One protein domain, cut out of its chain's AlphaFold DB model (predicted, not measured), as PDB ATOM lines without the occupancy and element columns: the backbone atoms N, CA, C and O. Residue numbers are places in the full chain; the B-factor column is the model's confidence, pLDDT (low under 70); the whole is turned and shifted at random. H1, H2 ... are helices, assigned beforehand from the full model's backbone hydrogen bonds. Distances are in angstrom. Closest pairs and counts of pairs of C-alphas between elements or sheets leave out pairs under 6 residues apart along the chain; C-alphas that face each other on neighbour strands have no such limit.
ATOM      1  N   ALA A   2      -5.871  20.243 -47.614       79.06
ATOM      2  CA  ALA A   2      -5.252  18.946 -47.280       79.06
ATOM      3  C   ALA A   2      -4.097  18.538 -48.221       79.06
ATOM      4  O   ALA A   2      -3.050  18.103 -47.752       79.06
ATOM      5  N   TRP A   3      -4.248  18.770 -49.530       81.88
ATOM      6  CA  TRP A   3      -3.202  18.493 -50.521       81.88
ATOM      7  C   TRP A   3      -1.895  19.256 -50.242       81.88
ATOM      8  O   TRP A   3      -0.834  18.646 -50.179       81.88
ATOM      9  N   ILE A   4      -1.970  20.562 -49.959       82.06
ATOM     10  CA  ILE A   4      -0.791  21.402 -49.677       82.06
ATOM     11  C   ILE A   4      -0.073  20.932 -48.398       82.06
ATOM     12  O   ILE A   4       1.153  20.853 -48.369       82.06
ATOM     13  N   LYS A   5      -0.822  20.541 -47.355       83.06
ATOM     14  CA  LYS A   5      -0.238  19.954 -46.136       83.06
ATOM     15  C   LYS A   5       0.489  18.638 -46.416       83.06
ATOM     16  O   LYS A   5       1.558  18.411 -45.858       83.06
ATOM     17  N   ASN A   6      -0.066  17.787 -47.281       86.44
ATOM     18  CA  ASN A   6       0.573  16.529 -47.668       86.44
ATOM     19  C   ASN A   6       1.865  16.774 -48.457       86.44
ATOM     20  O   ASN A   6       2.863  16.106 -48.199       86.44
ATOM     21  N   VAL A   7       1.876  17.767 -49.352       85.31
ATOM     22  CA  VAL A   7       3.088  18.185 -50.076       85.31
ATOM     23  C   VAL A   7       4.161  18.682 -49.103       85.31
ATOM     24  O   VAL A   7       5.294  18.210 -49.161       85.31
ATOM     25  N   ALA A   8       3.803  19.562 -48.161       83.62
ATOM     26  CA  ALA A   8       4.730  20.075 -47.148       83.62
ATOM     27  C   ALA A   8       5.292  18.959 -46.247       83.62
ATOM     28  O   ALA A   8       6.495  18.910 -45.989       83.62
ATOM     29  N   ARG A   9       4.442  18.025 -45.801       87.75
ATOM     30  CA  ARG A   9       4.872  16.868 -45.002       87.75
ATOM     31  C   ARG A   9       5.819  15.964 -45.791       87.75
ATOM     32  O   ARG A   9       6.899  15.657 -45.300       87.75
ATOM     33  N   SER A  10       5.452  15.611 -47.023       88.31
ATOM     34  CA  SER A  10       6.282  14.774 -47.896       88.31
ATOM     35  C   SER A  10       7.646  15.413 -48.165       88.31
ATOM     36  O   SER A  10       8.664  14.724 -48.146       88.31
ATOM     37  N   TYR A  11       7.690  16.735 -48.357       87.69
ATOM     38  CA  TYR A  11       8.941  17.475 -48.496       87.69
ATOM     39  C   TYR A  11       9.835  17.313 -47.256       87.69
ATOM     40  O   TYR A  11      10.993  16.916 -47.383       87.69
ATOM     41  N   LEU A  12       9.296  17.570 -46.058       88.25
ATOM     42  CA  LEU A  12      10.048  17.461 -44.802       88.25
ATOM     43  C   LEU A  12      10.523  16.025 -44.526       88.25
ATOM     44  O   LEU A  12      11.643  15.826 -44.057       88.25
ATOM     45  N   GLU A  13       9.710  15.020 -44.853       89.94
ATOM     46  CA  GLU A  13      10.077  13.606 -44.731       89.94
ATOM     47  C   GLU A  13      11.231  13.235 -45.669       89.94
ATOM     48  O   GLU A  13      12.239  12.692 -45.215       89.94
ATOM     49  N   LYS A  14      11.141  13.595 -46.958       90.06
ATOM     50  CA  LYS A  14      12.217  13.352 -47.937       90.06
ATOM     51  C   LYS A  14      13.502  14.078 -47.561       90.06
ATOM     52  O   LYS A  14      14.587  13.516 -47.682       90.06
ATOM     53  N   ARG A  15      13.384  15.300 -47.042       87.00
ATOM     54  CA  ARG A  15      14.497  16.103 -46.533       87.00
ATOM     55  C   ARG A  15      15.188  15.445 -45.340       87.00
ATOM     56  O   ARG A  15      16.415  15.331 -45.326       87.00
ATOM     57  N   LYS A  16      14.413  14.964 -44.366       88.44
ATOM     58  CA  LYS A  16      14.930  14.215 -43.214       88.44
ATOM     59  C   LYS A  16      15.632  12.934 -43.663       88.44
ATOM     60  O   LYS A  16      16.743  12.669 -43.208       88.44
ATOM     61  N   ALA A  17      15.026  12.193 -44.589       90.25
ATOM     62  CA  ALA A  17      15.602  10.964 -45.122       90.25
ATOM     63  C   ALA A  17      16.912  11.209 -45.878       90.25
ATOM     64  O   ALA A  17      17.900  10.505 -45.665       90.25
ATOM     65  N   ALA A  18      16.955  12.254 -46.708       89.69
ATOM     66  CA  ALA A  18      18.158  12.657 -47.422       89.69
ATOM     67  C   ALA A  18      19.286  13.009 -46.446       89.69
ATOM     68  O   ALA A  18      20.410  12.528 -46.594       89.69
ATOM     69  N   LYS A  19      18.981  13.802 -45.408       88.38
ATOM     70  CA  LYS A  19      19.945  14.156 -44.359       88.38
ATOM     71  C   LYS A  19      20.474  12.918 -43.638       88.38
ATOM     72  O   LYS A  19      21.676  12.830 -43.406       88.38
ATOM     73  N   GLU A  20      19.610  11.966 -43.299       89.69
ATOM     74  CA  GLU A  20      20.029  10.742 -42.619       89.69
ATOM     75  C   GLU A  20      20.941   9.880 -43.502       89.69
ATOM     76  O   GLU A  20      22.038   9.519 -43.072       89.69
ATOM     77  N   LEU A  21      20.538   9.581 -44.740       92.06
ATOM     78  CA  LEU A  21      21.284   8.672 -45.612       92.06
ATOM     79  C   LEU A  21      22.594   9.281 -46.130       92.06
ATOM     80  O   LEU A  21      23.663   8.683 -45.969       92.06
ATOM     81  N   TYR A  22      22.547  10.476 -46.716       91.25
ATOM     82  CA  TYR A  22      23.751  11.129 -47.236       91.25
ATOM     83  C   TYR A  22      24.643  11.673 -46.111       91.25
ATOM     84  O   TYR A  22      25.865  11.599 -46.214       91.25
ATOM     85  N   GLY A  23      24.063  12.142 -44.999       88.69
ATOM     86  CA  GLY A  23      24.831  12.560 -43.823       88.69
ATOM     87  C   GLY A  23      25.575  11.399 -43.165       88.69
ATOM     88  O   GLY A  23      26.744  11.540 -42.813       88.69
ATOM     89  N   THR A  24      24.950  10.218 -43.068       90.25
ATOM     90  CA  THR A  24      25.637   9.008 -42.584       90.25
ATOM     91  C   THR A  24      26.802   8.632 -43.496       90.25
ATOM     92  O   THR A  24      27.891   8.364 -42.992       90.25
ATOM     93  N   LYS A  25      26.613   8.669 -44.825       93.12
ATOM     94  CA  LYS A  25      27.700   8.425 -45.785       93.12
ATOM     95  C   LYS A  25      28.863   9.395 -45.573       93.12
ATOM     96  O   LYS A  25      29.992   8.948 -45.402       93.12
ATOM     97  N   HIS A  26      28.583  10.696 -45.505       90.94
ATOM     98  CA  HIS A  26      29.615  11.709 -45.288       90.94
ATOM     99  C   HIS A  26      30.382  11.485 -43.975       90.94
ATOM    100  O   HIS A  26      31.611  11.506 -43.950       90.94
ATOM    101  N   ASN A  27      29.671  11.204 -42.879       90.56
ATOM    102  CA  ASN A  27      30.298  10.932 -41.585       90.56
ATOM    103  C   ASN A  27      31.220   9.708 -41.634       90.56
ATOM    104  O   ASN A  27      32.299   9.725 -41.040       90.56
ATOM    105  N   LEU A  28      30.818   8.656 -42.350       93.12
ATOM    106  CA  LEU A  28      31.642   7.467 -42.550       93.12
ATOM    107  C   LEU A  28      32.867   7.752 -43.434       93.12
ATOM    108  O   LEU A  28      33.949   7.261 -43.128       93.12
ATOM    109  N   GLU A  29      32.746   8.582 -44.473       93.12
ATOM    110  CA  GLU A  29      33.882   9.014 -45.305       93.12
ATOM    111  C   GLU A  29      34.907   9.812 -44.486       93.12
ATOM    112  O   GLU A  29      36.107   9.527 -44.529       93.12
ATOM    113  N   VAL A  30      34.442  10.756 -43.661       92.19
ATOM    114  CA  VAL A  30      35.298  11.497 -42.720       92.19
ATOM    115  C   VAL A  30      35.977  10.541 -41.738       92.19
ATOM    116  O   VAL A  30      37.176  10.665 -41.469       92.19
ATOM    117  N   LEU A  31      35.236   9.566 -41.210       91.38
ATOM    118  CA  LEU A  31      35.771   8.571 -40.288       91.38
ATOM    119  C   LEU A  31      36.837   7.689 -40.960       91.38
ATOM    120  O   LEU A  31      37.883   7.448 -40.361       91.38
ATOM    121  N   ARG A  32      36.621   7.278 -42.215       93.56
ATOM    122  CA  ARG A  32      37.579   6.509 -43.025       93.56
ATOM    123  C   ARG A  32      38.903   7.252 -43.173       93.56
ATOM    124  O   ARG A  32      39.968   6.672 -42.960       93.56
ATOM    125  N   ILE A  33      38.837   8.551 -43.476       92.00
ATOM    126  CA  ILE A  33      40.020   9.415 -43.582       92.00
ATOM    127  C   ILE A  33      40.760   9.469 -42.242       92.00
ATOM    128  O   ILE A  33      41.976   9.274 -42.216       92.00
ATOM    129  N   ARG A  34      40.049   9.666 -41.122       89.50
ATOM    130  CA  ARG A  34      40.665   9.687 -39.782       89.50
ATOM    131  C   ARG A  34      41.363   8.371 -39.449       89.50
ATOM    132  O   ARG A  34      42.505   8.395 -39.004       89.50
ATOM    133  N   VAL A  35      40.722   7.227 -39.703       90.19
ATOM    134  CA  VAL A  35      41.339   5.910 -39.469       90.19
ATOM    135  C   VAL A  35      42.595   5.738 -40.319       90.19
ATOM    136  O   VAL A  35      43.631   5.329 -39.800       90.19
ATOM    137  N   SER A  36      42.548   6.124 -41.598       88.88
ATOM    138  CA  SER A  36      43.717   6.058 -42.481       88.88
ATOM    139  C   SER A  36      44.871   6.941 -41.991       88.88
ATOM    140  O   SER A  36      46.031   6.536 -42.054       88.88
ATOM    141  N   GLN A  37      44.579   8.129 -41.453       88.50
ATOM    142  CA  GLN A  37      45.596   9.002 -40.859       88.50
ATOM    143  C   GLN A  37      46.241   8.380 -39.616       88.50
ATOM    144  O   GLN A  37      47.458   8.483 -39.451       88.50
ATOM    145  N   VAL A  38      45.448   7.723 -38.765       85.50
ATOM    146  CA  VAL A  38      45.952   7.011 -37.580       85.50
ATOM    147  C   VAL A  38      46.812   5.818 -37.980       85.50
ATOM    148  O   VAL A  38      47.859   5.597 -37.383       85.50
ATOM    149  N   TYR A  39      46.407   5.093 -39.022       82.94
ATOM    150  CA  TYR A  39      47.150   3.953 -39.550       82.94
ATOM    151  C   TYR A  39      48.508   4.349 -40.153       82.94
ATOM    152  O   TYR A  39      49.501   3.665 -39.935       82.94
ATOM    153  N   LYS A  40      48.567   5.460 -40.903       83.94
ATOM    154  CA  LYS A  40      49.776   5.892 -41.632       83.94
ATOM    155  C   LYS A  40      50.844   6.549 -40.761       83.94
ATOM    156  O   LYS A  40      52.002   6.601 -41.169       83.94
ATOM    157  N   LYS A  41      50.470   7.121 -39.617       84.06
ATOM    158  CA  LYS A  41      51.407   7.851 -38.755       84.06
ATOM    159  C   LYS A  41      51.860   6.980 -37.581       84.06
ATOM    160  O   LYS A  41      51.039   6.251 -37.018       84.06
ATOM    161  N   PRO A  42      53.127   7.093 -37.152       77.62
ATOM    162  CA  PRO A  42      53.580   6.455 -35.927       77.62
ATOM    163  C   PRO A  42      52.867   7.099 -34.732       77.62
ATOM    164  O   PRO A  42      52.953   8.304 -34.510       77.62
ATOM    165  N   HIS A  43      52.141   6.282 -33.979       81.56
ATOM    166  CA  HIS A  43      51.457   6.668 -32.748       81.56
ATOM    167  C   HIS A  43      51.921   5.762 -31.611       81.56
ATOM    168  O   HIS A  43      52.294   4.609 -31.853       81.56
ATOM    169  N   SER A  44      51.858   6.261 -30.374       85.75
ATOM    170  CA  SER A  44      52.090   5.426 -29.197       85.75
ATOM    171  C   SER A  44      51.028   4.332 -29.088       85.75
ATOM    172  O   SER A  44      49.888   4.491 -29.540       85.75
ATOM    173  N   GLU A  45      51.390   3.221 -28.454       85.75
ATOM    174  CA  GLU A  45      50.485   2.079 -28.305       85.75
ATOM    175  C   GLU A  45      49.222   2.447 -27.511       85.75
ATOM    176  O   GLU A  45      48.116   2.062 -27.873       85.75
ATOM    177  N   GLN A  46      49.356   3.338 -26.526       87.94
ATOM    178  CA  GLN A  46      48.233   3.871 -25.752       87.94
ATOM    179  C   GLN A  46      47.204   4.626 -26.619       87.94
ATOM    180  O   GLN A  46      45.994   4.545 -26.375       87.94
ATOM    181  N   VAL A  47      47.658   5.352 -27.649       85.81
ATOM    182  CA  VAL A  47      46.770   6.069 -28.581       85.81
ATOM    183  C   VAL A  47      46.047   5.086 -29.498       85.81
ATOM    184  O   VAL A  47      44.837   5.226 -29.702       85.81
ATOM    185  N   LYS A  48      46.750   4.066 -30.007       84.69
ATOM    186  CA  LYS A  48      46.138   3.005 -30.819       84.69
ATOM    187  C   LYS A  48      45.080   2.243 -30.024       84.69
ATOM    188  O   LYS A  48      43.954   2.116 -30.499       84.69
ATOM    189  N   ASP A  49      45.391   1.848 -28.793       89.44
ATOM    190  CA  ASP A  49      44.465   1.162 -27.886       89.44
ATOM    191  C   ASP A  49      43.200   1.978 -27.615       89.44
ATOM    192  O   ASP A  49      42.080   1.456 -27.618       89.44
ATOM    193  N   THR A  50      43.359   3.285 -27.401       89.75
ATOM    194  CA  THR A  50      42.227   4.197 -27.195       89.75
ATOM    195  C   THR A  50      41.338   4.260 -28.440       89.75
ATOM    196  O   THR A  50      40.106   4.222 -28.333       89.75
ATOM    197  N   TYR A  51      41.944   4.289 -29.629       88.12
ATOM    198  CA  TYR A  51      41.225   4.245 -30.901       88.12
ATOM    199  C   TYR A  51      40.463   2.932 -31.093       88.12
ATOM    200  O   TYR A  51      39.267   2.965 -31.384       88.12
ATOM    201  N   VAL A  52      41.114   1.787 -30.866       92.06
ATOM    202  CA  VAL A  52      40.506   0.446 -30.952       92.06
ATOM    203  C   VAL A  52      39.319   0.329 -29.991       92.06
ATOM    204  O   VAL A  52      38.231  -0.083 -30.395       92.06
ATOM    205  N   LYS A  53      39.460   0.778 -28.734       91.88
ATOM    206  CA  LYS A  53      38.361   0.788 -27.746       91.88
ATOM    207  C   LYS A  53      37.181   1.650 -28.195       91.88
ATOM    208  O   LYS A  53      36.026   1.250 -28.036       91.88
ATOM    209  N   THR A  54      37.464   2.819 -28.763       90.25
ATOM    210  CA  THR A  54      36.436   3.735 -29.277       90.25
ATOM    211  C   THR A  54      35.692   3.106 -30.452       90.25
ATOM    212  O   THR A  54      34.461   3.067 -30.465       90.25
ATOM    213  N   PHE A  55      36.430   2.524 -31.395       91.56
ATOM    214  CA  PHE A  55      35.861   1.825 -32.539       91.56
ATOM    215  C   PHE A  55      35.053   0.599 -32.154       91.56
ATOM    216  O   PHE A  55      34.007   0.360 -32.744       91.56
ATOM    217  N   LYS A  56      35.465  -0.142 -31.126       92.25
ATOM    218  CA  LYS A  56      34.690  -1.273 -30.611       92.25
ATOM    219  C   LYS A  56      33.303  -0.833 -30.130       92.25
ATOM    220  O   LYS A  56      32.308  -1.482 -30.445       92.25
ATOM    221  N   ARG A  57      33.208   0.308 -29.434       92.62
ATOM    222  CA  ARG A  57      31.916   0.891 -29.013       92.62
ATOM    223  C   ARG A  57      31.076   1.344 -30.208       92.62
ATOM    224  O   ARG A  57      29.891   1.018 -30.270       92.62
ATOM    225  N   LEU A  58      31.687   2.057 -31.157       90.50
ATOM    226  CA  LEU A  58      31.016   2.503 -32.385       90.50
ATOM    227  C   LEU A  58      30.503   1.319 -33.209       90.50
ATOM    228  O   LEU A  58      29.352   1.325 -33.638       90.50
ATOM    229  N   SER A  59      31.327   0.285 -33.361       91.25
ATOM    230  CA  SER A  59      30.996  -0.937 -34.086       91.25
ATOM    231  C   SER A  59      29.810  -1.653 -33.457       91.25
ATOM    232  O   SER A  59      28.834  -1.930 -34.147       91.25
ATOM    233  N   ASN A  60      29.813  -1.849 -32.137       91.50
ATOM    234  CA  ASN A  60      28.687  -2.465 -31.435       91.50
ATOM    235  C   ASN A  60      27.384  -1.664 -31.596       91.50
ATOM    236  O   ASN A  60      26.325  -2.246 -31.830       91.50
ATOM    237  N   SER A  61      27.463  -0.332 -31.505       91.12
ATOM    238  CA  SER A  61      26.307   0.548 -31.712       91.12
ATOM    239  C   SER A  61      25.759   0.435 -33.140       91.12
ATOM    240  O   SER A  61      24.557   0.259 -33.337       91.12
ATOM    241  N   TYR A  62      26.642   0.449 -34.141       90.44
ATOM    242  CA  TYR A  62      26.263   0.315 -35.545       90.44
ATOM    243  C   TYR A  62      25.659  -1.060 -35.856       90.44
ATOM    244  O   TYR A  62      24.596  -1.121 -36.465       90.44
ATOM    245  N   LYS A  63      26.274  -2.155 -35.380       89.44
ATOM    246  CA  LYS A  63      25.740  -3.523 -35.525       89.44
ATOM    247  C   LYS A  63      24.323  -3.621 -34.955       89.44
ATOM    248  O   LYS A  63      23.435  -4.171 -35.599       89.44
ATOM    249  N   LYS A  64      24.084  -3.032 -33.775       89.44
ATOM    250  CA  LYS A  64      22.744  -2.967 -33.176       89.44
ATOM    251  C   LYS A  64      21.773  -2.177 -34.055       89.44
ATOM    252  O   LYS A  64      20.676  -2.665 -34.305       89.44
ATOM    253  N   LYS A  65      22.182  -1.000 -34.549       87.69
ATOM    254  CA  LYS A  65      21.352  -0.168 -35.436       87.69
ATOM    255  C   LYS A  65      20.978  -0.911 -36.718       87.69
ATOM    256  O   LYS A  65      19.821  -0.856 -37.107       87.69
ATOM    257  N   LEU A  66      21.927  -1.613 -37.342       86.38
ATOM    258  CA  LEU A  66      21.709  -2.352 -38.587       86.38
ATOM    259  C   LEU A  66      20.667  -3.468 -38.424       86.38
ATOM    260  O   LEU A  66      19.793  -3.606 -39.270       86.38
ATOM    261  N   LYS A  67      20.710  -4.209 -37.309       86.62
ATOM    262  CA  LYS A  67      19.724  -5.261 -37.001       86.62
ATOM    263  C   LYS A  67      18.306  -4.731 -36.806       86.62
ATOM    264  O   LYS A  67      17.349  -5.430 -37.110       86.62
ATOM    265  N   SER A  68      18.174  -3.526 -36.260       86.88
ATOM    266  CA  SER A  68      16.882  -2.902 -35.961       86.88
ATOM    267  C   SER A  68      16.433  -1.888 -37.016       86.88
ATOM    268  O   SER A  68      15.493  -1.135 -36.761       86.88
ATOM    269  N   ASP A  69      17.133  -1.777 -38.149       84.06
ATOM    270  CA  ASP A  69      16.840  -0.746 -39.144       84.06
ATOM    271  C   ASP A  69      15.552  -1.075 -39.901       84.06
ATOM    272  O   ASP A  69      15.503  -1.971 -40.741       84.06
ATOM    273  N   THR A  70      14.503  -0.323 -39.585       83.81
ATOM    274  CA  THR A  70      13.191  -0.401 -40.233       83.81
ATOM    275  C   THR A  70      12.965   0.732 -41.230       83.81
ATOM    276  O   THR A  70      12.041   0.653 -42.035       83.81
ATOM    277  N   ASN A  71      13.805   1.773 -41.207       85.19
ATOM    278  CA  ASN A  71      13.614   2.968 -42.028       85.19
ATOM    279  C   ASN A  71      14.151   2.760 -43.448       85.19
ATOM    280  O   ASN A  71      13.519   3.187 -44.411       85.19
ATOM    281  N   TYR A  72      15.307   2.100 -43.574       87.56
ATOM    282  CA  TYR A  72      15.959   1.841 -44.865       87.56
ATOM    283  C   TYR A  72      16.433   0.384 -44.950       87.56
ATOM    284  O   TYR A  72      17.645   0.123 -44.934       87.56
ATOM    285  N   PRO A  73      15.493  -0.579 -44.990       89.25
ATOM    286  CA  PRO A  73      15.830  -1.994 -44.999       89.25
ATOM    287  C   PRO A  73      16.556  -2.387 -46.289       89.25
ATOM    288  O   PRO A  73      16.156  -2.033 -47.392       89.25
ATOM    289  N   LEU A  74      17.622  -3.172 -46.173       89.88
ATOM    290  CA  LEU A  74      18.205  -3.818 -47.346       89.88
ATOM    291  C   LEU A  74      17.385  -5.069 -47.715       89.88
ATOM    292  O   LEU A  74      16.803  -5.693 -46.823       89.88
ATOM    293  N   PRO A  75      17.351  -5.477 -49.000       91.31
ATOM    294  CA  PRO A  75      16.754  -6.746 -49.407       91.31
ATOM    295  C   PRO A  75      17.302  -7.897 -48.562       91.31
ATOM    296  O   PRO A  75      18.513  -7.976 -48.356       91.31
ATOM    297  N   THR A  76      16.437  -8.796 -48.086       86.75
ATOM    298  CA  THR A  76      16.790  -9.814 -47.077       86.75
ATOM    299  C   THR A  76      18.076 -10.598 -47.379       86.75
ATOM    300  O   THR A  76      18.911 -10.685 -46.480       86.75
ATOM    301  N   PRO A  77      18.324 -11.103 -48.609       88.44
ATOM    302  CA  PRO A  77      19.561 -11.832 -48.903       88.44
ATOM    303  C   PRO A  77      20.814 -10.960 -48.743       88.44
ATOM    304  O   PRO A  77      21.830 -11.403 -48.216       88.44
ATOM    305  N   LEU A  78      20.725  -9.696 -49.167       89.81
ATOM    306  CA  LEU A  78      21.815  -8.731 -49.079       89.81
ATOM    307  C   LEU A  78      22.041  -8.276 -47.632       89.81
ATOM    308  O   LEU A  78      23.181  -8.168 -47.188       89.81
ATOM    309  N   ASN A  79      20.958  -8.048 -46.885       89.88
ATOM    310  CA  ASN A  79      21.023  -7.656 -45.483       89.88
ATOM    311  C   ASN A  79      21.668  -8.745 -44.617       89.88
ATOM    312  O   ASN A  79      22.525  -8.436 -43.797       89.88
ATOM    313  N   ASN A  80      21.289 -10.010 -44.825       90.75
ATOM    314  CA  ASN A  80      21.854 -11.136 -44.084       90.75
ATOM    315  C   ASN A  80      23.353 -11.277 -44.352       90.75
ATOM    316  O   ASN A  80      24.123 -11.366 -43.403       90.75
ATOM    317  N   LYS A  81      23.773 -11.181 -45.620       93.31
ATOM    318  CA  LYS A  81      25.194 -11.195 -45.982       93.31
ATOM    319  C   LYS A  81      25.974 -10.089 -45.264       93.31
ATOM    320  O   LYS A  81      26.990 -10.356 -44.635       93.31
ATOM    321  N   PHE A  82      25.483  -8.851 -45.302       92.88
ATOM    322  CA  PHE A  82      26.151  -7.744 -44.614       92.88
ATOM    323  C   PHE A  82      26.157  -7.885 -43.090       92.88
ATOM    324  O   PHE A  82      27.104  -7.439 -42.444       92.88
ATOM    325  N   LEU A  83      25.111  -8.479 -42.510       91.31
ATOM    326  CA  LEU A  83      25.059  -8.789 -41.083       91.31
ATOM    327  C   LEU A  83      26.106  -9.840 -40.702       91.31
ATOM    328  O   LEU A  83      26.810  -9.644 -39.717       91.31
ATOM    329  N   GLU A  84      26.256 -10.899 -41.491       92.81
ATOM    330  CA  GLU A  84      27.294 -11.912 -41.287       92.81
ATOM    331  C   GLU A  84      28.698 -11.301 -41.412       92.81
ATOM    332  O   GLU A  84      29.515 -11.428 -40.495       92.81
ATOM    333  N   ASP A  85      28.947 -10.550 -42.490       93.31
ATOM    334  CA  ASP A  85      30.234  -9.898 -42.749       93.31
ATOM    335  C   ASP A  85      30.616  -8.944 -41.602       93.31
ATOM    336  O   ASP A  85      31.748  -8.957 -41.114       93.31
ATOM    337  N   ILE A  86      29.671  -8.126 -41.119       91.38
ATOM    338  CA  ILE A  86      29.957  -7.148 -40.063       91.38
ATOM    339  C   ILE A  86      30.087  -7.803 -38.689       91.38
ATOM    340  O   ILE A  86      30.864  -7.330 -37.855       91.38
ATOM    341  N   GLU A  87      29.350  -8.880 -38.420       89.81
ATOM    342  CA  GLU A  87      29.475  -9.652 -37.184       89.81
ATOM    343  C   GLU A  87      30.830 -10.342 -37.088       89.81
ATOM    344  O   GLU A  87      31.442 -10.280 -36.016       89.81
ATOM    345  N   GLY A  88      31.333 -10.866 -38.209       90.31
ATOM    346  CA  GLY A  88      32.659 -11.471 -38.313       90.31
ATOM    347  C   GLY A  88      33.814 -10.514 -38.002       90.31
ATOM    348  O   GLY A  88      34.886 -10.959 -37.588       90.31
ATOM    349  N   ILE A  89      33.617  -9.195 -38.124       90.31
ATOM    350  CA  ILE A  89      34.657  -8.213 -37.790       90.31
ATOM    351  C   ILE A  89      34.791  -8.061 -36.269       90.31
ATOM    352  O   ILE A  89      33.924  -7.490 -35.589       90.31
ATOM    353  N   GLN A  90      35.944  -8.490 -35.751       91.56
ATOM    354  CA  GLN A  90      36.399  -8.222 -34.390       91.56
ATOM    355  C   GLN A  90      37.423  -7.083 -34.388       91.56
ATOM    356  O   GLN A  90      38.490  -7.183 -34.984       91.56
ATOM    357  N   ILE A  91      37.102  -5.986 -33.700       92.12
ATOM    358  CA  ILE A  91      37.987  -4.822 -33.609       92.12
ATOM    359  C   ILE A  91      39.090  -5.092 -32.578       92.12
ATOM    360  O   ILE A  91      38.871  -4.901 -31.378       92.12
ATOM    361  N   VAL A  92      40.259  -5.535 -33.050       92.62
ATOM    362  CA  VAL A  92      41.470  -5.734 -32.229       92.62
ATOM    363  C   VAL A  92      42.646  -4.874 -32.692       92.62
ATOM    364  O   VAL A  92      43.576  -4.650 -31.927       92.62
ATOM    365  N   SER A  93      42.586  -4.332 -33.909       91.94
ATOM    366  CA  SER A  93      43.614  -3.460 -34.476       91.94
ATOM    367  C   SER A  93      43.019  -2.276 -35.244       91.94
ATOM    368  O   SER A  93      41.835  -2.246 -35.582       91.94
ATOM    369  N   ILE A  94      43.864  -1.297 -35.586       89.81
ATOM    370  CA  ILE A  94      43.485  -0.177 -36.468       89.81
ATOM    371  C   ILE A  94      43.106  -0.666 -37.877       89.81
ATOM    372  O   ILE A  94      42.239  -0.068 -38.515       89.81
ATOM    373  N   SER A  95      43.697  -1.770 -38.353       90.31
ATOM    374  CA  SER A  95      43.305  -2.378 -39.631       90.31
ATOM    375  C   SER A  95      41.859  -2.879 -39.585       90.31
ATOM    376  O   SER A  95      41.102  -2.659 -40.528       90.31
ATOM    377  N   ASP A  96      41.434  -3.464 -38.464       92.25
ATOM    378  CA  ASP A  96      40.050  -3.922 -38.290       92.25
ATOM    379  C   ASP A  96      39.074  -2.749 -38.180       92.25
ATOM    380  O   ASP A  96      37.968  -2.819 -38.715       92.25
ATOM    381  N   CYS A  97      39.494  -1.634 -37.564       92.25
ATOM    382  CA  CYS A  97      38.737  -0.382 -37.613       92.25
ATOM    383  C   CYS A  97      38.497   0.053 -39.062       92.25
ATOM    384  O   CYS A  97      37.379   0.423 -39.407       92.25
ATOM    385  N   GLN A  98      39.524  -0.015 -39.914       92.19
ATOM    386  CA  GLN A  98      39.405   0.364 -41.320       92.19
ATOM    387  C   GLN A  98      38.451  -0.566 -42.078       92.19
ATOM    388  O   GLN A  98      37.529  -0.070 -42.717       92.19
ATOM    389  N   LYS A  99      38.605  -1.890 -41.927       93.31
ATOM    390  CA  LYS A  99      37.689  -2.884 -42.518       93.31
ATOM    391  C   LYS A  99      36.238  -2.634 -42.113       93.31
ATOM    392  O   LYS A  99      35.344  -2.693 -42.949       93.31
ATOM    393  N   PHE A 100      36.003  -2.314 -40.839       94.56
ATOM    394  CA  PHE A 100      34.669  -1.983 -40.349       94.56
ATOM    395  C   PHE A 100      34.097  -0.721 -41.007       94.56
ATOM    396  O   PHE A 100      32.932  -0.730 -41.397       94.56
ATOM    397  N   VAL A 101      34.882   0.357 -41.141       95.00
ATOM    398  CA  VAL A 101      34.404   1.582 -41.810       95.00
ATOM    399  C   VAL A 101      34.122   1.329 -43.285       95.00
ATOM    400  O   VAL A 101      33.100   1.795 -43.781       95.00
ATOM    401  N   ASP A 102      35.003   0.599 -43.968       94.81
ATOM    402  CA  ASP A 102      34.838   0.267 -45.383       94.81
ATOM    403  C   ASP A 102      33.549  -0.550 -45.594       94.81
ATOM    404  O   ASP A 102      32.709  -0.165 -46.404       94.81
ATOM    405  N   LEU A 103      33.297  -1.576 -44.772       95.25
ATOM    406  CA  LEU A 103      32.053  -2.351 -44.845       95.25
ATOM    407  C   LEU A 103      30.810  -1.512 -44.498       95.25
ATOM    408  O   LEU A 103      29.773  -1.623 -45.152       95.25
ATOM    409  N   ALA A 104      30.894  -0.644 -43.486       94.75
ATOM    410  CA  ALA A 104      29.797   0.259 -43.137       94.75
ATOM    411  C   ALA A 104      29.479   1.248 -44.275       94.75
ATOM    412  O   ALA A 104      28.313   1.604 -44.469       94.75
ATOM    413  N   LEU A 105      30.494   1.681 -45.031       95.56
ATOM    414  CA  LEU A 105      30.324   2.489 -46.238       95.56
ATOM    415  C   LEU A 105      29.662   1.699 -47.360       95.56
ATOM    416  O   LEU A 105      28.773   2.242 -48.010       95.56
ATOM    417  N   ASP A 106      30.043   0.443 -47.573       95.75
ATOM    418  CA  ASP A 106      29.429  -0.413 -48.591       95.75
ATOM    419  C   ASP A 106      27.938  -0.622 -48.314       95.75
ATOM    420  O   ASP A 106      27.105  -0.351 -49.181       95.75
ATOM    421  N   ILE A 107      27.583  -0.957 -47.070       94.50
ATOM    422  CA  ILE A 107      26.186  -1.039 -46.612       94.50
ATOM    423  C   ILE A 107      25.449   0.277 -46.887       94.50
ATOM    424  O   ILE A 107      24.327   0.284 -47.398       94.50
ATOM    425  N   GLN A 108      26.073   1.410 -46.557       94.81
ATOM    426  CA  GLN A 108      25.461   2.722 -46.746       94.81
ATOM    427  C   GLN A 108      25.307   3.090 -48.230       94.81
ATOM    428  O   GLN A 108      24.318   3.721 -48.609       94.81
ATOM    429  N   ASN A 109      26.251   2.688 -49.079       95.12
ATOM    430  CA  ASN A 109      26.180   2.876 -50.521       95.12
ATOM    431  C   ASN A 109      25.062   2.026 -51.133       95.12
ATOM    432  O   ASN A 109      24.332   2.537 -51.977       95.12
ATOM    433  N   GLU A 110      24.864   0.786 -50.681       95.00
ATOM    434  CA  GLU A 110      23.729  -0.038 -51.115       95.00
ATOM    435  C   GLU A 110      22.387   0.586 -50.712       95.00
ATOM    436  O   GLU A 110      21.480   0.702 -51.539       95.00
ATOM    437  N   LYS A 111      22.278   1.122 -49.488       93.81
ATOM    438  CA  LYS A 111      21.090   1.897 -49.084       93.81
ATOM    439  C   LYS A 111      20.870   3.107 -49.987       93.81
ATOM    440  O   LYS A 111      19.743   3.382 -50.389       93.81
ATOM    441  N   LEU A 112      21.928   3.829 -50.343       93.44
ATOM    442  CA  LEU A 112      21.829   4.974 -51.247       93.44
ATOM    443  C   LEU A 112      21.501   4.584 -52.690       93.44
ATOM    444  O   LEU A 112      20.813   5.346 -53.358       93.44
ATOM    445  N   LYS A 113      21.915   3.414 -53.180       94.38
ATOM    446  CA  LYS A 113      21.485   2.927 -54.500       94.38
ATOM    447  C   LYS A 113      19.974   2.702 -54.545       94.38
ATOM    448  O   LYS A 113      19.335   3.078 -55.521       94.38
ATOM    449  N   LEU A 114      19.408   2.143 -53.476       93.00
ATOM    450  CA  LEU A 114      17.979   1.834 -53.386       93.00
ATOM    451  C   LEU A 114      17.121   3.074 -53.101       93.00
ATOM    452  O   LEU A 114      16.111   3.304 -53.758       93.00
ATOM    453  N   TYR A 115      17.531   3.888 -52.128       91.94
ATOM    454  CA  TYR A 115      16.716   4.983 -51.590       91.94
ATOM    455  C   TYR A 115      17.202   6.373 -51.991       91.94
ATOM    456  O   TYR A 115      16.468   7.345 -51.844       91.94
ATOM    457  N   GLY A 116      18.428   6.503 -52.487       89.19
ATOM    458  CA  GLY A 116      19.019   7.779 -52.882       89.19
ATOM    459  C   GLY A 116      18.319   8.462 -54.061       89.19
ATOM    460  O   GLY A 116      18.095   9.669 -53.950       89.19
ATOM    461  N   PRO A 117      17.922   7.765 -55.149       91.38
ATOM    462  CA  PRO A 117      17.331   8.416 -56.325       91.38
ATOM    463  C   PRO A 117      16.077   9.245 -56.017       91.38
ATOM    464  O   PRO A 117      15.883  10.317 -56.580       91.38
ATOM    465  N   GLN A 118      15.259   8.792 -55.066       87.44
ATOM    466  CA  GLN A 118      14.005   9.445 -54.667       87.44
ATOM    467  C   GLN A 118      14.185  10.651 -53.724       87.44
ATOM    468  O   GLN A 118      13.243  11.425 -53.539       87.44
ATOM    469  N   ILE A 119      15.368  10.816 -53.117       88.44
ATOM    470  CA  ILE A 119      15.632  11.858 -52.108       88.44
ATOM    471  C   ILE A 119      16.884  12.710 -52.385       88.44
ATOM    472  O   ILE A 119      17.134  13.655 -51.643       88.44
ATOM    473  N   ASN A 120      17.668  12.414 -53.429       85.81
ATOM    474  CA  ASN A 120      18.931  13.103 -53.739       85.81
ATOM    475  C   ASN A 120      18.765  14.630 -53.814       85.81
ATOM    476  O   ASN A 120      19.482  15.370 -53.150       85.81
ATOM    477  N   SER A 121      17.747  15.099 -54.541       83.56
ATOM    478  CA  SER A 121      17.449  16.530 -54.700       83.56
ATOM    479  C   SER A 121      17.095  17.245 -53.392       83.56
ATOM    480  O   SER A 121      17.066  18.470 -53.353       83.56
ATOM    481  N   PHE A 122      16.799  16.495 -52.328       82.38
ATOM    482  CA  PHE A 122      16.482  17.023 -51.005       82.38
ATOM    483  C   PHE A 122      17.692  17.011 -50.074       82.38
ATOM    484  O   PHE A 122      17.564  17.455 -48.936       82.38
ATOM    485  N   TYR A 123      18.851  16.501 -50.495       80.31
ATOM    486  CA  TYR A 123      20.072  16.609 -49.709       80.31
ATOM    487  C   TYR A 123      20.709  17.986 -49.909       80.31
ATOM    488  O   TYR A 123      20.765  18.517 -51.012       80.31
ATOM    489  N   THR A 124      21.205  18.578 -48.825       71.38
ATOM    490  CA  THR A 124      22.005  19.806 -48.884       71.38
ATOM    491  C   THR A 124      23.187  19.595 -47.951       71.38
ATOM    492  O   THR A 124      22.965  19.163 -46.815       71.38
ATOM    493  N   PRO A 125      24.422  19.828 -48.419       62.22
ATOM    494  CA  PRO A 125      25.613  19.548 -47.638       62.22
ATOM    495  C   PRO A 125      25.676  20.353 -46.333       62.22
ATOM    496  O   PRO A 125      25.066  21.409 -46.174       62.22
ATOM    497  N   ILE A 126      26.451  19.803 -45.402       53.19
ATOM    498  CA  ILE A 126      26.523  20.094 -43.960       53.19
ATOM    499  C   ILE A 126      26.880  21.554 -43.614       53.19
ATOM    500  O   ILE A 126      26.592  22.010 -42.515       53.19
ATOM    501  N   TYR A 127      27.393  22.347 -44.557       51.53
ATOM    502  CA  TYR A 127      27.657  23.781 -44.346       51.53
ATOM    503  C   TYR A 127      26.396  24.628 -44.054       51.53
ATOM    504  O   TYR A 127      26.523  25.801 -43.720       51.53
ATOM    505  N   ALA A 128      25.196  24.044 -44.146       51.72
ATOM    506  CA  ALA A 128      23.919  24.645 -43.751       51.72
ATOM    507  C   ALA A 128      23.362  24.089 -42.415       51.72
ATOM    508  O   ALA A 128      22.149  24.092 -42.188       51.72
ATOM    509  N   GLU A 129      24.214  23.549 -41.534       48.16
ATOM    510  CA  GLU A 129      23.808  23.082 -40.203       48.16
ATOM    511  C   GLU A 129      23.362  24.247 -39.306       48.16
ATOM    512  O   GLU A 129      24.164  24.923 -38.674       48.16
ATOM    513  N   GLY A 130      22.048  24.476 -39.250       53.84
ATOM    514  CA  GLY A 130      21.411  25.412 -38.317       53.84
ATOM    515  C   GLY A 130      20.432  26.385 -38.970       53.84
ATOM    516  O   GLY A 130      19.574  26.932 -38.283       53.84
ATOM    517  N   SER A 131      20.494  26.557 -40.292       55.53
ATOM    518  CA  SER A 131      19.544  27.389 -41.030       55.53
ATOM    519  C   SER A 131      18.421  26.531 -41.604       55.53
ATOM    520  O   SER A 131      18.666  25.691 -42.474       55.53
ATOM    521  N   LEU A 132      17.185  26.762 -41.157       62.56
ATOM    522  CA  LEU A 132      16.015  26.335 -41.920       62.56
ATOM    523  C   LEU A 132      16.027  27.102 -43.245       62.56
ATOM    524  O   LEU A 132      16.051  28.333 -43.258       62.56
ATOM    525  N   SER A 133      16.016  26.383 -44.360       72.69
ATOM    526  CA  SER A 133      15.783  26.988 -45.668       72.69
ATOM    527  C   SER A 133      14.419  27.682 -45.686       72.69
ATOM    528  O   SER A 133      13.484  27.264 -44.998       72.69
ATOM    529  N   LEU A 134      14.277  28.720 -46.515       75.38
ATOM    530  CA  LEU A 134      13.005  29.431 -46.688       75.38
ATOM    531  C   LEU A 134      11.850  28.455 -46.990       75.38
ATOM    532  O   LEU A 134      10.757  28.600 -46.457       75.38
ATOM    533  N   ILE A 135      12.130  27.404 -47.770       78.88
ATOM    534  CA  ILE A 135      11.179  26.339 -48.115       78.88
ATOM    535  C   ILE A 135      10.766  25.528 -46.879       78.88
ATOM    536  O   ILE A 135       9.584  25.228 -46.714       78.88
ATOM    537  N   GLU A 136      11.703  25.186 -45.990       78.06
ATOM    538  CA  GLU A 136      11.399  24.476 -44.739       78.06
ATOM    539  C   GLU A 136      10.561  25.348 -43.796       78.06
ATOM    540  O   GLU A 136       9.575  24.861 -43.242       78.06
ATOM    541  N   VAL A 137      10.884  26.642 -43.681       81.31
ATOM    542  CA  VAL A 137      10.071  27.603 -42.919       81.31
ATOM    543  C   VAL A 137       8.659  27.675 -43.501       81.31
ATOM    544  O   VAL A 137       7.691  27.496 -42.767       81.31
ATOM    545  N   SER A 138       8.509  27.841 -44.819       81.25
ATOM    546  CA  SER A 138       7.196  27.862 -45.473       81.25
ATOM    547  C   SER A 138       6.409  26.563 -45.265       81.25
ATOM    548  O   SER A 138       5.215  26.618 -44.977       81.25
ATOM    549  N   CYS A 139       7.056  25.395 -45.348       82.88
ATOM    550  CA  CYS A 139       6.409  24.105 -45.089       82.88
ATOM    551  C   CYS A 139       5.885  24.010 -43.651       82.88
ATOM    552  O   CYS A 139       4.751  23.577 -43.440       82.88
ATOM    553  N   LEU A 140       6.676  24.449 -42.668       82.38
ATOM    554  CA  LEU A 140       6.254  24.489 -41.268       82.38
ATOM    555  C   LEU A 140       5.076  25.450 -41.075       82.38
ATOM    556  O   LEU A 140       4.066  25.054 -40.499       82.38
ATOM    557  N   LEU A 141       5.146  26.669 -41.618       84.25
ATOM    558  CA  LEU A 141       4.056  27.644 -41.527       84.25
ATOM    559  C   LEU A 141       2.751  27.124 -42.156       84.25
ATOM    560  O   LEU A 141       1.686  27.286 -41.567       84.25
ATOM    561  N   ILE A 142       2.814  26.440 -43.304       82.00
ATOM    562  CA  ILE A 142       1.648  25.796 -43.937       82.00
ATOM    563  C   ILE A 142       1.038  24.724 -43.023       82.00
ATOM    564  O   ILE A 142      -0.189  24.611 -42.930       82.00
ATOM    565  N   LEU A 143       1.873  23.927 -42.351       82.94
ATOM    566  CA  LEU A 143       1.410  22.903 -41.416       82.94
ATOM    567  C   LEU A 143       0.767  23.527 -40.165       82.94
ATOM    568  O   LEU A 143      -0.310  23.073 -39.776       82.94
ATOM    569  N   PHE A 144       1.368  24.578 -39.595       80.44
ATOM    570  CA  PHE A 144       0.886  25.277 -38.394       80.44
ATOM    571  C   PHE A 144      -0.366  26.133 -38.640       80.44
ATOM    572  O   PHE A 144      -1.364  25.999 -37.936       80.44
ATOM    573  N   PHE A 145      -0.372  27.001 -39.653       76.75
ATOM    574  CA  PHE A 145      -1.527  27.868 -39.919       76.75
ATOM    575  C   PHE A 145      -2.670  27.130 -40.613       76.75
ATOM    576  O   PHE A 145      -3.842  27.452 -40.414       76.75
ATOM    577  N   GLY A 146      -2.360  26.080 -41.374       64.69
ATOM    578  CA  GLY A 146      -3.383  25.246 -41.982       64.69
ATOM    579  C   GLY A 146      -4.215  24.465 -40.957       64.69
ATOM    580  O   GLY A 146      -5.320  24.042 -41.293       64.69
ATOM    581  N   THR A 147      -3.716  24.179 -39.748       61.72
ATOM    582  CA  THR A 147      -4.514  23.578 -38.657       61.72
ATOM    583  C   THR A 147      -5.292  24.637 -37.877       61.72
ATOM    584  O   THR A 147      -6.455  24.402 -37.557       61.72
ATOM    585  N   TRP A 148      -4.713  25.825 -37.676       59.47
ATOM    586  CA  TRP A 148      -5.365  26.953 -36.996       59.47
ATOM    587  C   TRP A 148      -6.605  27.475 -37.744       59.47
ATOM    588  O   TRP A 148      -7.648  27.710 -37.136       59.47
ATOM    589  N   GLY A 149      -6.534  27.592 -39.076       56.59
ATOM    590  CA  GLY A 149      -7.670  28.037 -39.895       56.59
ATOM    591  C   GLY A 149      -8.852  27.060 -39.917       56.59
ATOM    592  O   GLY A 149      -9.990  27.488 -40.067       56.59
ATOM    593  N   VAL A 150      -8.609  25.757 -39.721       53.53
ATOM    594  CA  VAL A 150      -9.674  24.738 -39.620       53.53
ATOM    595  C   VAL A 150     -10.326  24.766 -38.237       53.53
ATOM    596  O   VAL A 150     -11.541  24.634 -38.142       53.53
ATOM    597  N   TYR A 151      -9.552  25.010 -37.176       54.25
ATOM    598  CA  TYR A 151     -10.080  25.134 -35.813       54.25
ATOM    599  C   TYR A 151     -11.084  26.294 -35.690       54.25
ATOM    600  O   TYR A 151     -12.165  26.121 -35.141       54.25
ATOM    601  N   HIS A 152     -10.796  27.452 -36.294       55.31
ATOM    602  CA  HIS A 152     -11.723  28.594 -36.290       55.31
ATOM    603  C   HIS A 152     -12.972  28.421 -37.173       55.31
ATOM    604  O   HIS A 152     -13.951  29.135 -36.969       55.31
ATOM    605  N   LEU A 153     -12.951  27.500 -38.141       52.53
ATOM    606  CA  LEU A 153     -14.083  27.222 -39.035       52.53
ATOM    607  C   LEU A 153     -15.058  26.175 -38.472       52.53
ATOM    608  O   LEU A 153     -16.192  26.119 -38.928       52.53
ATOM    609  N   PHE A 154     -14.626  25.367 -37.498       51.84
ATOM    610  CA  PHE A 154     -15.445  24.326 -36.854       51.84
ATOM    611  C   PHE A 154     -15.887  24.671 -35.420       51.84
ATOM    612  O   PHE A 154     -16.695  23.945 -34.852       51.84
ATOM    613  N   VAL A 155     -15.382  25.762 -34.831       53.03
ATOM    614  CA  VAL A 155     -15.767  26.253 -33.489       53.03
ATOM    615  C   VAL A 155     -16.699  27.475 -33.602       53.03
ATOM    616  O   VAL A 155     -16.623  28.406 -32.805       53.03
ATOM    617  N   ARG A 156     -17.576  27.518 -34.610       42.94
ATOM    618  CA  ARG A 156     -18.576  28.584 -34.755       42.94
ATOM    619  C   ARG A 156     -19.958  28.027 -35.032       42.94
ATOM    620  O   ARG A 156     -20.046  27.122 -35.888       42.94
TER     621      ARG A 156
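Overview. This is residues 2 to 156 of the 156 residues of an uncharacterized protein of Bacillus thuringiensis subsp. kumamotoensis (UniProt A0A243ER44). One long straight helix, H1, makes the spine of this model; a three-helix bundle, H2, H3 and H4, packs on its later half through H4, and H5 packs on its first residues, with residues 148 to 156 sticking out past that end. H4 sits in the middle of the bundle end, between H1 and the pair H2 and H3. The printed part has 155 residues with five named helices, in the order H1 H2 H3 H4 H5 along the chain, and no named strand, an all helix class. It is loose, with a radius of gyration of the C-alphas of 20.8 A, and its C-alphas span 73 by 35 by 27 A.

Along the chain. Begin at C-alpha 2, at (-5.252, 18.946, -47.280); from there H1 runs through residues 2 to 40, the longest helix, 56.8 A from first to last C-alpha, and x climbs to C-alpha 40 at (49.776, 5.892, -41.632). After a tight link of 4 residues look for H2, residues 45 to 67, where x falls again over 32.8 A. A short link of 8 residues brings you to H3, residues 76 to 88, 18.2 A long. After a tight link of 5 residues find H4, residues 94 to 115, which runs 31.2 A. Then read through the long link of 18 residues, 116 to 133, to H5, residues 134 to 154, 30.5 A long, ending at C-alpha 154 at (-15.445, 24.326, -36.854).

Arrangement. Start on H1 and look at residues 21 to 39, the part of it that touches H4: the closest C-alphas are those of Arg 32 and Val 101, 6.0 A apart, and the two helices run opposite ways at a shallow tilt of 23 degrees. H4 is the hub, touching three other helices. With residues 94 to 100 it touches H2, the closest C-alphas being those of Phe 55 and Cys 97, 6.2 A apart; they run the same way at a shallow tilt of 28 degrees. With residues 100 to 107 it touches residues 82 to 86 of H3 and forms a hairpin with that helix, opposite ways at a shallow tilt of 12 degrees; the closest C-alphas are those of Phe 82 and Ile 107, 7.0 A apart. H2 and H3 are a hairpin too, touching through residues 63 to 67 and 83 to 87, with the C-alphas of Lys 63 and Ile 86 closest at 7.2 A. H2, H3 and H4 are an up and down bundle, each running against the one before it in the chain. H1 and H2 are close but not clearly touching, with the C-alphas of Val 38 and Lys 48 closest at 7.9 A. Now go back to residues 4 to 12 of H1, which touch H5: the C-alphas of Ala 8 and Cys 139 are closest, 4.8 A apart, and the helices run opposite ways at a shallow tilt of 33 degrees, only just short of steep. H5 is apart from H2, H3 and H4, and H1 is apart from H3. In the backbones of H1, H2, H3 and H4 every O i to N i+4 pair is within hydrogen-bond range; in H5 14 of 17 are.

Size, cuts and confidence. The two C-alphas farthest apart are those of Pro 42 and Arg 156, 75.5 A. Residues 40 to 46 stand free, as do residues 148 to 156, of which 148 to 154 belong to H5; without these stretches the body spans 55 by 34 by 23 A. The printed part has no cut, and its one long link is that from H4 to H5. The mean pLDDT of the printed part is 84.4; look for values under 70 at residues 125 to 132 and 146 to 156.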